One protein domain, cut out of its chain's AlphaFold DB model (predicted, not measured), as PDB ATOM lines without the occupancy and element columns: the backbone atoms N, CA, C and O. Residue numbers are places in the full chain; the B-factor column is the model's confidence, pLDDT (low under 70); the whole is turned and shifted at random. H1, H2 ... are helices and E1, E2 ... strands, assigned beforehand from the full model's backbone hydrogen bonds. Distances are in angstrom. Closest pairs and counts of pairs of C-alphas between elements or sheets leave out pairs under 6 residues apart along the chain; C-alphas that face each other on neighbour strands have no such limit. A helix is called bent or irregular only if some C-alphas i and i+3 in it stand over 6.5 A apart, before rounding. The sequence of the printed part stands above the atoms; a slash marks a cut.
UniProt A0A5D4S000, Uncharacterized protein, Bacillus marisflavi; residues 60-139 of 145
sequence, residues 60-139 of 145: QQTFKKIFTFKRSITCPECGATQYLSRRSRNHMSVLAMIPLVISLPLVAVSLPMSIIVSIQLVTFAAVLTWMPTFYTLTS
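What this domain is: This is residues 60 to 139 of the 145 residues of an uncharacterized protein of Bacillus marisflavi (UniProt A0A5D4S000). A small head, made of the two-stranded hairpin E1 and E2 and the short helix H1, sits at one end of a long helical hairpin in which H2 and H3 run side by side, opposite ways. H2 is bent but runs nearly straight, and at the end away from the head residues 108 to 114 stick out. The printed part has 80 residues, with three named helices and two named strands in the order H1, E1, E2, H2, H3; the sheet is E1 - E2, antiparallel, and the class is mostly helix. The whole is loose, with a radius of gyration of the C-alphas of 16.1 A, and is a rod spanning 53 by 22 by 17 A.

Where its parts are: Strand E1 holds residues 72 to 74, and strand E2 holds residues 81 to 84. H2, residues 86 to 108, was assigned as one helix by its hydrogen bonds but is bent: C-alphas 96 and 99 are 6.7 A apart. Its arm H2a, residues 86 to 96, is 15.2 A long from first to last C-alpha and begins at C-alpha 86 (199.097, 206.027, 284.861). Its arm H2b, residues 99 to 108, is 14.9 A long. H3, residues 113 to 134, is 31.7 A long and ends at C-alpha 134 (208.803, 209.314, 279.392). H3 has a kink of 26 degrees near residue 128 and is irregular, but only just: C-alphas 129 and 132 are 7.0 A apart. H1, residues 60 to 66, is 9.9 A long and begins at C-alpha 60 (206.576, 215.564, 265.544).

How they stand to each other: E1 and E2 form an antiparallel hairpin, with 134 degrees between their directions. N 73 and O 82 are 2.8 A apart, and N 82 and O 73 are 2.9 A apart, both within hydrogen-bond range. Residues 83 to 84 of E2 also pair, antiparallel, with residues 137 to 138. H2a and H2b stand at a shallow tilt of 22 degrees. H2a touches H3, through residues 127 to 134 of H3 alone, at a shallow tilt of 15 degrees, opposite ways; the closest C-alphas, of Ser 88 and Phe 134, are 6.1 A apart. H2b and H3 form a helical hairpin and touch, through residues 116 to 124 of H3 alone, at a shallow tilt of 22 degrees; their closest C-alphas, of Pro 99 and Thr 123, are 6.6 A apart. H1 is close to H3 but not clearly touching it, the closest C-alphas, of Phe 63 and Pro 132, being 7.2 A apart; their lines are about perpendicular, only just, at 70.1 degrees. H1 is apart from E2, H2a and H2b. In H1 and H2a every O i to N i+4 pair is within hydrogen-bond range; in H3 15 of 18 are, and in H2b 2 of 6, with 2 of 7 O i to N i+3 pairs.

The domain as a whole: The two C-alphas farthest apart, of Cys 78 and Ser 110, are 53.7 A apart. The printed part has no cut. The links H1 to E1, E2 to H2a and H2b to H3 are tight, and E1 to E2 is short. The mean pLDDT of the printed part is 77.0; 23 residues are under 70, among them residues 82 to 88 and 131 to 139.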
ATOM      1  N   GLN A  60     207.393 214.375 265.822       68.00
ATOM      2  CA  GLN A  60     206.576 215.564 265.544       68.00
ATOM      3  C   GLN A  60     205.074 215.338 265.797       68.00
ATOM      4  O   GLN A  60     204.391 216.238 266.285       68.00
ATOM      5  N   GLN A  61     204.556 214.141 265.498       70.44
ATOM      6  CA  GLN A  61     203.172 213.759 265.788       70.44
ATOM      7  C   GLN A  61     202.960 213.653 267.304       70.44
ATOM      8  O   GLN A  61     202.021 214.253 267.829       70.44
ATOM      9  N   THR A  62     203.871 212.970 268.008       72.50
ATOM     10  CA  THR A  62     203.862 212.841 269.474       72.50
ATOM     11  C   THR A  62     203.884 214.212 270.145       72.50
ATOM     12  O   THR A  62     202.995 214.519 270.934       72.50
ATOM     13  N   PHE A  63     204.815 215.093 269.769       73.44
ATOM     14  CA  PHE A  63     204.942 216.437 270.342       73.44
ATOM     15  C   PHE A  63     203.693 217.304 270.096       73.44
ATOM     16  O   PHE A  63     203.170 217.929 271.020       73.44
ATOM     17  N   LYS A  64     203.136 217.273 268.876       74.56
ATOM     18  CA  LYS A  64     201.881 217.968 268.535       74.56
ATOM     19  C   LYS A  64     200.689 217.460 269.359       74.56
ATOM     20  O   LYS A  64     199.796 218.240 269.691       74.56
ATOM     21  N   LYS A  65     200.665 216.169 269.709       74.31
ATOM     22  CA  LYS A  65     199.586 215.552 270.498       74.31
ATOM     23  C   LYS A  65     199.777 215.730 272.010       74.31
ATOM     24  O   LYS A  65     198.783 215.983 272.683       74.31
ATOM     25  N   ILE A  66     201.016 215.766 272.516       72.00
ATOM     26  CA  ILE A  66     201.350 216.247 273.872       72.00
ATOM     27  C   ILE A  66     200.791 217.662 274.067       72.00
ATOM     28  O   ILE A  66     199.996 217.887 274.975       72.00
ATOM     29  N   PHE A  67     201.101 218.585 273.150       72.31
ATOM     30  CA  PHE A  67     200.607 219.970 273.192       72.31
ATOM     31  C   PHE A  67     199.072 220.091 273.062       72.31
ATOM     32  O   PHE A  67     198.498 221.129 273.371       72.31
ATOM     33  N   THR A  68     198.383 219.029 272.632       71.50
ATOM     34  CA  THR A  68     196.912 218.989 272.548       71.50
ATOM     35  C   THR A  68     196.251 218.635 273.896       71.50
ATOM     36  O   THR A  68     195.046 218.826 274.033       71.50
ATOM     37  N   PHE A  69     197.001 218.125 274.888       65.31
ATOM     38  CA  PHE A  69     196.560 217.830 276.269       65.31
ATOM     39  C   PHE A  69     195.261 216.996 276.435       65.31
ATOM     40  O   PHE A  69     194.656 216.971 277.510       65.31
ATOM     41  N   LYS A  70     194.823 216.262 275.404       69.44
ATOM     42  CA  LYS A  70     193.648 215.376 275.479       69.44
ATOM     43  C   LYS A  70     194.008 214.034 276.126       69.44
ATOM     44  O   LYS A  70     195.058 213.469 275.840       69.44
ATOM     45  N   ARG A  71     193.112 213.523 276.984       62.84
ATOM     46  CA  ARG A  71     193.278 212.233 277.690       62.84
ATOM     47  C   ARG A  71     193.278 211.038 276.736       62.84
ATOM     48  O   ARG A  71     194.096 210.139 276.898       62.84
ATOM     49  N   SER A  72     192.369 211.061 275.761       68.25
ATOM     50  CA  SER A  72     192.314 210.112 274.656       68.25
ATOM     51  C   SER A  72     193.023 210.685 273.430       68.25
ATOM     52  O   SER A  72     192.857 211.851 273.051       68.25
ATOM     53  N   ILE A  73     193.840 209.844 272.812       75.25
ATOM     54  CA  ILE A  73     194.728 210.166 271.705       75.25
ATOM     55  C   ILE A  73     194.416 209.201 270.563       75.25
ATOM     56  O   ILE A  73     194.799 208.037 270.574       75.25
ATOM     57  N   THR A  74     193.694 209.692 269.560       77.19
ATOM     58  CA  THR A  74     193.424 208.936 268.334       77.19
ATOM     59  C   THR A  74     194.708 208.799 267.512       77.19
ATOM     60  O   THR A  74     195.333 209.815 267.180       77.19
ATOM     61  N   CYS A  75     195.098 207.571 267.170       73.44
ATOM     62  CA  CYS A  75     196.171 207.296 266.214       73.44
ATOM     63  C   CYS A  75     195.760 207.774 264.805       73.44
ATOM     64  O   CYS A  75     194.621 207.514 264.408       73.44
ATOM     65  N   PRO A  76     196.628 208.485 264.052       69.94
ATOM     66  CA  PRO A  76     196.282 208.972 262.714       69.94
ATOM     67  C   PRO A  76     196.089 207.844 261.691       69.94
ATOM     68  O   PRO A  76     195.202 207.956 260.854       69.94
ATOM     69  N   GLU A  77     196.860 206.757 261.793       70.44
ATOM     70  CA  GLU A  77     196.880 205.684 260.787       70.44
ATOM     71  C   GLU A  77     195.699 204.712 260.921       70.44
ATOM     72  O   GLU A  77     195.069 204.348 259.933       70.44
ATOM     73  N   CYS A  78     195.381 204.280 262.148       68.75
ATOM     74  CA  CYS A  78     194.376 203.237 262.392       68.75
ATOM     75  C   CYS A  78     193.076 203.738 263.040       68.75
ATOM     76  O   CYS A  78     192.197 202.933 263.335       68.75
ATOM     77  N   GLY A  79     192.964 205.035 263.347       72.25
ATOM     78  CA  GLY A  79     191.780 205.628 263.985       72.25
ATOM     79  C   GLY A  79     191.498 205.173 265.427       72.25
ATOM     80  O   GLY A  79     190.567 205.682 266.049       72.25
ATOM     81  N   ALA A  80     192.285 204.251 265.988       73.31
ATOM     82  CA  ALA A  80     192.079 203.739 267.340       73.31
ATOM     83  C   ALA A  80     192.400 204.802 268.404       73.31
ATOM     84  O   ALA A  80     193.392 205.529 268.304       73.31
ATOM     85  N   THR A  81     191.571 204.874 269.444       73.44
ATOM     86  CA  THR A  81     191.793 205.715 270.626       73.44
ATOM     87  C   THR A  81     192.737 205.027 271.605       73.44
ATOM     88  O   THR A  81     192.431 203.943 272.085       73.44
ATOM     89  N   GLN A  82     193.851 205.679 271.925       68.62
ATOM     90  CA  GLN A  82     194.807 205.245 272.945       68.62
ATOM     91  C   GLN A  82     194.855 206.239 274.102       68.62
ATOM     92  O   GLN A  82     194.411 207.384 273.974       68.62
ATOM     93  N   TYR A  83     195.399 205.806 275.233       69.75
ATOM     94  CA  TYR A  83     195.415 206.556 276.482       69.75
ATOM     95  C   TYR A  83     196.845 206.688 277.019       69.75
ATOM     96  O   TYR A  83     197.725 205.871 276.734       69.75
ATOM     97  N   LEU A  84     197.097 207.732 277.815       67.50
ATOM     98  CA  LEU A  84     198.351 207.832 278.562       67.50
ATOM     99  C   LEU A  84     198.314 206.866 279.746       67.50
ATOM    100  O   LEU A  84     197.379 206.901 280.553       67.50
ATOM    101  N   SER A  85     199.378 206.087 279.916       68.81
ATOM    102  CA  SER A  85     199.541 205.236 281.098       68.81
ATOM    103  C   SER A  85     199.490 206.046 282.402       68.81
ATOM    104  O   SER A  85     199.846 207.230 282.435       68.81
ATOM    105  N   ARG A  86     199.062 205.428 283.510       64.88
ATOM    106  CA  ARG A  86     199.097 206.027 284.861       64.88
ATOM    107  C   ARG A  86     200.540 206.369 285.239       64.88
ATOM    108  O   ARG A  86     200.789 207.397 285.864       64.88
ATOM    109  N   ARG A  87     201.503 205.575 284.752       64.75
ATOM    110  CA  ARG A  87     202.943 205.853 284.854       64.75
ATOM    111  C   ARG A  87     203.350 207.129 284.110       64.75
ATOM    112  O   ARG A  87     203.952 207.999 284.734       64.75
ATOM    113  N   SER A  88     203.001 207.288 282.830       68.12
ATOM    114  CA  SER A  88     203.328 208.512 282.074       68.12
ATOM    115  C   SER A  88     202.633 209.751 282.660       68.12
ATOM    116  O   SER A  88     203.263 210.798 282.808       68.12
ATOM    117  N   ARG A  89     201.379 209.620 283.126       71.25
ATOM    118  CA  ARG A  89     200.667 210.672 283.879       71.25
ATOM    119  C   ARG A  89     201.396 211.070 285.171       71.25
ATOM    120  O   ARG A  89     201.566 212.263 285.415       71.25
ATOM    121  N   ASN A  90     201.877 210.107 285.959       73.81
ATOM    122  CA  ASN A  90     202.673 210.392 287.157       73.81
ATOM    123  C   ASN A  90     204.008 211.070 286.815       73.81
ATOM    124  O   ASN A  90     204.354 212.055 287.462       73.81
ATOM    125  N   HIS A  91     204.727 210.614 285.781       77.56
ATOM    126  CA  HIS A  91     205.950 211.288 285.327       77.56
ATOM    127  C   HIS A  91     205.670 212.729 284.877       77.56
ATOM    128  O   HIS A  91     206.378 213.633 285.308       77.56
ATOM    129  N   MET A  92     204.606 212.983 284.107       75.31
ATOM    130  CA  MET A  92     204.206 214.338 283.705       75.31
ATOM    131  C   MET A  92     203.839 215.228 284.910       75.31
ATOM    132  O   MET A  92     204.221 216.396 284.936       75.31
ATOM    133  N   SER A  93     203.176 214.678 285.933       78.94
ATOM    134  CA  SER A  93     202.869 215.395 287.183       78.94
ATOM    135  C   SER A  93     204.131 215.735 287.993       78.94
ATOM    136  O   SER A  93     204.288 216.863 288.457       78.94
ATOM    137  N   VAL A  94     205.085 214.802 288.102       81.62
ATOM    138  CA  VAL A  94     206.382 215.040 288.764       81.62
ATOM    139  C   VAL A  94     207.217 216.067 287.993       81.62
ATOM    140  O   VAL A  94     207.739 217.002 288.594       81.62
ATOM    141  N   LEU A  95     207.291 215.955 286.661       81.75
ATOM    142  CA  LEU A  95     207.971 216.922 285.792       81.75
ATOM    143  C   LEU A  95     207.379 218.336 285.928       81.75
ATOM    144  O   LEU A  95     208.130 219.309 285.907       81.75
ATOM    145  N   ALA A  96     206.062 218.462 286.128       80.19
ATOM    146  CA  ALA A  96     205.400 219.744 286.374       80.19
ATOM    147  C   ALA A  96     205.725 220.365 287.750       80.19
ATOM    148  O   ALA A  96     205.608 221.580 287.905       80.19
ATOM    149  N   MET A  97     206.171 219.573 288.732       83.81
ATOM    150  CA  MET A  97     206.591 220.068 290.054       83.81
ATOM    151  C   MET A  97     208.053 220.542 290.089       83.81
ATOM    152  O   MET A  97     208.396 221.386 290.917       83.81
ATOM    153  N   ILE A  98     208.918 220.064 289.183       86.19
ATOM    154  CA  ILE A  98     210.346 220.442 289.139       86.19
ATOM    155  C   ILE A  98     210.559 221.974 289.081       86.19
ATOM    156  O   ILE A  98     211.334 222.479 289.898       86.19
ATOM    157  N   PRO A  99     209.861 222.756 288.227       84.12
ATOM    158  CA  PRO A  99     210.029 224.213 288.175       84.12
ATOM    159  C   PRO A  99     209.533 224.953 289.429       84.12
ATOM    160  O   PRO A  99     209.851 226.129 289.600       84.12
ATOM    161  N   LEU A 100     208.746 224.302 290.293       85.62
ATOM    162  CA  LEU A 100     208.287 224.855 291.573       85.62
ATOM    163  C   LEU A 100     209.286 224.540 292.695       85.62
ATOM    164  O   LEU A 100     209.577 225.400 293.520       85.62
ATOM    165  N   VAL A 101     209.889 223.347 292.686       87.75
ATOM    166  CA  VAL A 101     210.983 222.998 293.611       87.75
ATOM    167  C   VAL A 101     212.234 223.849 293.346       87.75
ATOM    168  O   VAL A 101     212.899 224.260 294.291       87.75
ATOM    169  N   ILE A 102     212.535 224.161 292.078       86.25
ATOM    170  CA  ILE A 102     213.695 224.983 291.687       86.25
ATOM    171  C   ILE A 102     213.494 226.478 291.995       86.25
ATOM    172  O   ILE A 102     214.463 227.163 292.322       86.25
ATOM    173  N   SER A 103     212.267 227.005 291.936       83.69
ATOM    174  CA  SER A 103     212.029 228.438 292.173       83.69
ATOM    175  C   SER A 103     212.163 228.842 293.648       83.69
ATOM    176  O   SER A 103     212.615 229.952 293.929       83.69
ATOM    177  N   LEU A 104     211.862 227.936 294.588       85.62
ATOM    178  CA  LEU A 104     211.988 228.158 296.036       85.62
ATOM    179  C   LEU A 104     213.390 228.651 296.474       85.62
ATOM    180  O   LEU A 104     213.467 229.733 297.062       85.62
ATOM    181  N   PRO A 105     214.509 227.946 296.190       85.50
ATOM    182  CA  PRO A 105     215.842 228.444 296.528       85.50
ATOM    183  C   PRO A 105     216.249 229.670 295.698       85.50
ATOM    184  O   PRO A 105     216.963 230.527 296.209       85.50
ATOM    185  N   LEU A 106     215.782 229.803 294.450       83.56
ATOM    186  CA  LEU A 106     216.107 230.954 293.593       83.56
ATOM    187  C   LEU A 106     215.620 232.288 294.179       83.56
ATOM    188  O   LEU A 106     216.334 233.286 294.095       83.56
ATOM    189  N   VAL A 107     214.436 232.299 294.800       80.19
ATOM    190  CA  VAL A 107     213.897 233.482 295.493       80.19
ATOM    191  C   VAL A 107     214.702 233.800 296.760       80.19
ATOM    192  O   VAL A 107     214.961 234.969 297.038       80.19
ATOM    193  N   ALA A 108     215.160 232.784 297.499       83.94
ATOM    194  CA  ALA A 108     215.938 232.972 298.727       83.94
ATOM    195  C   ALA A 108     217.333 233.596 298.500       83.94
ATOM    196  O   ALA A 108     217.882 234.215 299.409       83.94
ATOM    197  N   VAL A 109     217.906 233.465 297.296       84.94
ATOM    198  CA  VAL A 109     219.236 234.004 296.940       84.94
ATOM    199  C   VAL A 109     219.185 235.493 296.530       84.94
ATOM    200  O   VAL A 109     220.212 236.085 296.211       84.94
ATOM    201  N   SER A 110     218.013 236.145 296.584       81.94
ATOM    202  CA  SER A 110     217.848 237.589 296.310       81.94
ATOM    203  C   SER A 110     218.333 238.034 294.918       81.94
ATOM    204  O   SER A 110     218.777 239.168 294.728       81.94
ATOM    205  N   LEU A 111     218.268 237.137 293.927       85.44
ATOM    206  CA  LEU A 111     218.705 237.412 292.556       85.44
ATOM    207  C   LEU A 111     217.799 238.446 291.859       85.44
ATOM    208  O   LEU A 111     216.593 238.485 292.112       85.44
ATOM    209  N   PRO A 112     218.332 239.254 290.921       89.12
ATOM    210  CA  PRO A 112     217.509 240.163 290.132       89.12
ATOM    211  C   PRO A 112     216.500 239.377 289.284       89.12
ATOM    212  O   PRO A 112     216.848 238.383 288.638       89.12
ATOM    213  N   MET A 113     215.253 239.857 289.241       85.44
ATOM    214  CA  MET A 113     214.111 239.160 288.626       85.44
ATOM    215  C   MET A 113     214.371 238.683 287.188       85.44
ATOM    216  O   MET A 113     213.926 237.601 286.815       85.44
ATOM    217  N   SER A 114     215.143 239.432 286.395       88.94
ATOM    218  CA  SER A 114     215.529 239.070 285.022       88.94
ATOM    219  C   SER A 114     216.298 237.741 284.930       88.94
ATOM    220  O   SER A 114     216.143 237.002 283.956       88.94
ATOM    221  N   ILE A 115     217.100 237.405 285.946       89.12
ATOM    222  CA  ILE A 115     217.833 236.131 286.023       89.12
ATOM    223  C   ILE A 115     216.882 235.008 286.456       89.12
ATOM    224  O   ILE A 115     216.869 233.947 285.839       89.12
ATOM    225  N   ILE A 116     216.017 235.256 287.444       88.31
ATOM    226  CA  ILE A 116     215.020 234.275 287.907       88.31
ATOM    227  C   ILE A 116     214.074 233.876 286.758       88.31
ATOM    228  O   ILE A 116     213.867 232.690 286.508       88.31
ATOM    229  N   VAL A 117     213.550 234.853 286.008       89.50
ATOM    230  CA  VAL A 117     212.640 234.619 284.872       89.50
ATOM    231  C   VAL A 117     213.328 233.874 283.723       89.50
ATOM    232  O   VAL A 117     212.729 232.971 283.140       89.50
ATOM    233  N   SER A 118     214.581 234.209 283.400       91.75
ATOM    234  CA  SER A 118     215.307 233.532 282.314       91.75
ATOM    235  C   SER A 118     215.697 232.094 282.676       91.75
ATOM    236  O   SER A 118     215.530 231.210 281.836       91.75
ATOM    237  N   ILE A 119     216.097 231.818 283.925       90.19
ATOM    238  CA  ILE A 119     216.298 230.440 284.406       90.19
ATOM    239  C   ILE A 119     214.982 229.653 284.336       90.19
ATOM    240  O   ILE A 119     214.963 228.571 283.753       90.19
ATOM    241  N   GLN A 120     213.871 230.206 284.835       88.75
ATOM    242  CA  GLN A 120     212.567 229.527 284.822       88.75
ATOM    243  C   GLN A 120     212.112 229.162 283.397       88.75
ATOM    244  O   GLN A 120     211.599 228.063 283.169       88.75
ATOM    245  N   LEU A 121     212.337 230.055 282.425       91.19
ATOM    246  CA  LEU A 121     212.032 229.817 281.012       91.19
ATOM    247  C   LEU A 121     212.885 228.680 280.421       91.19
ATOM    248  O   LEU A 121     212.351 227.806 279.736       91.19
ATOM    249  N   VAL A 122     214.189 228.654 280.720       92.62
ATOM    250  CA  VAL A 122     215.104 227.582 280.289       92.62
ATOM    251  C   VAL A 122     214.728 226.243 280.930       92.62
ATOM    252  O   VAL A 122     214.661 225.234 280.229       92.62
ATOM    253  N   THR A 123     214.405 226.216 282.228       88.75
ATOM    254  CA  THR A 123     213.924 225.010 282.922       88.75
ATOM    255  C   THR A 123     212.640 224.471 282.287       88.75
ATOM    256  O   THR A 123     212.535 223.268 282.053       88.75
ATOM    257  N   PHE A 124     211.682 225.338 281.946       87.31
ATOM    258  CA  PHE A 124     210.440 224.924 281.289       87.31
ATOM    259  C   PHE A 124     210.686 224.354 279.881       87.31
ATOM    260  O   PHE A 124     210.156 223.296 279.542       87.31
ATOM    261  N   ALA A 125     211.551 224.992 279.083       88.94
ATOM    262  CA  ALA A 125     211.942 224.490 277.764       88.94
ATOM    263  C   ALA A 125     212.672 223.132 277.839       88.94
ATOM    264  O   ALA A 125     212.407 222.237 277.030       88.94
ATOM    265  N   ALA A 126     213.541 222.940 278.838       88.38
ATOM    266  CA  ALA A 126     214.208 221.665 279.092       88.38
ATOM    267  C   ALA A 126     213.207 220.557 279.465       88.38
ATOM    268  O   ALA A 126     213.259 219.471 278.889       88.38
ATOM    269  N   VAL A 127     212.240 220.837 280.350       83.94
ATOM    270  CA  VAL A 127     211.173 219.882 280.707       83.94
ATOM    271  C   VAL A 127     210.333 219.498 279.484       83.94
ATOM    272  O   VAL A 127     210.110 218.309 279.262       83.94
ATOM    273  N   LEU A 128     209.928 220.456 278.642       81.25
ATOM    274  CA  LEU A 128     209.205 220.163 277.393       81.25
ATOM    275  C   LEU A 128     210.025 219.315 276.408       81.25
ATOM    276  O   LEU A 128     209.454 218.500 275.684       81.25
ATOM    277  N   THR A 129     211.349 219.474 276.401       80.62
ATOM    278  CA  THR A 129     212.262 218.675 275.566       80.62
ATOM    279  C   THR A 129     212.437 217.254 276.116       80.62
ATOM    280  O   THR A 129     212.564 216.312 275.337       80.62
ATOM    281  N   TRP A 130     212.379 217.071 277.441       78.25
ATOM    282  CA  TRP A 130     212.471 215.757 278.089       78.25
ATOM    283  C   TRP A 130     211.153 214.967 278.114       78.25
ATOM    284  O   TRP A 130     211.206 213.737 278.103       78.25
ATOM    285  N   MET A 131     209.984 215.625 278.093       69.31
ATOM    286  CA  MET A 131     208.653 214.983 278.048       69.31
ATOM    287  C   MET A 131     208.547 213.740 277.133       69.31
ATOM    288  O   MET A 131     208.078 212.710 277.625       69.31
ATOM    289  N   PRO A 132     208.980 213.762 275.850       68.12
ATOM    290  CA  PRO A 132     208.888 212.588 274.974       68.12
ATOM    291  C   PRO A 132     209.636 211.344 275.487       68.12
ATOM    292  O   PRO A 132     209.171 210.235 275.238       68.12
ATOM    293  N   THR A 133     210.721 211.486 276.261       67.88
ATOM    294  CA  THR A 133     211.489 210.329 276.787       67.88
ATOM    295  C   THR A 133     210.730 209.486 277.821       67.88
ATOM    296  O   THR A 133     211.108 208.347 278.072       67.88
ATOM    297  N   PHE A 134     209.638 210.006 278.397       62.28
ATOM    298  CA  PHE A 134     208.803 209.314 279.392       62.28
ATOM    299  C   PHE A 134     207.369 209.047 278.886       62.28
ATOM    300  O   PHE A 134     206.438 208.828 279.673       62.28
ATOM    301  N   TYR A 135     207.161 209.093 277.567       66.19
ATOM    302  CA  TYR A 135     205.832 209.115 276.954       66.19
ATOM    303  C   TYR A 135     205.323 207.727 276.526       66.19
ATOM    304  O   TYR A 135     205.206 207.414 275.342       66.19
ATOM    305  N   THR A 136     205.007 206.875 277.504       61.66
ATOM    306  CA  THR A 136     204.494 205.516 277.263       61.66
ATOM    307  C   THR A 136     202.972 205.481 277.051       61.66
ATOM    308  O   THR A 136     202.186 205.714 277.980       61.66
ATOM    309  N   LEU A 137     202.564 205.150 275.820       60.47
ATOM    310  CA  LEU A 137     201.170 204.919 275.419       60.47
ATOM    311  C   LEU A 137     200.664 203.528 275.837       60.47
ATOM    312  O   LEU A 137     201.418 202.554 275.838       60.47
ATOM    313  N   THR A 138     199.363 203.437 276.117       57.75
ATOM    314  CA  THR A 138     198.626 202.183 276.339       57.75
ATOM    315  C   THR A 138     197.311 202.176 275.545       57.75
ATOM    316  O   THR A 138     196.737 203.232 275.269       57.75
ATOM    317  N   SER A 139     196.848 200.997 275.125       53.91
ATOM    318  CA  SER A 139     195.524 200.817 274.505       53.91
ATOM    319  C   SER A 139     194.395 200.800 275.537       53.91
ATOM    320  O   SER A 139     193.306 201.297 275.260       53.91
TER     321      SER A 139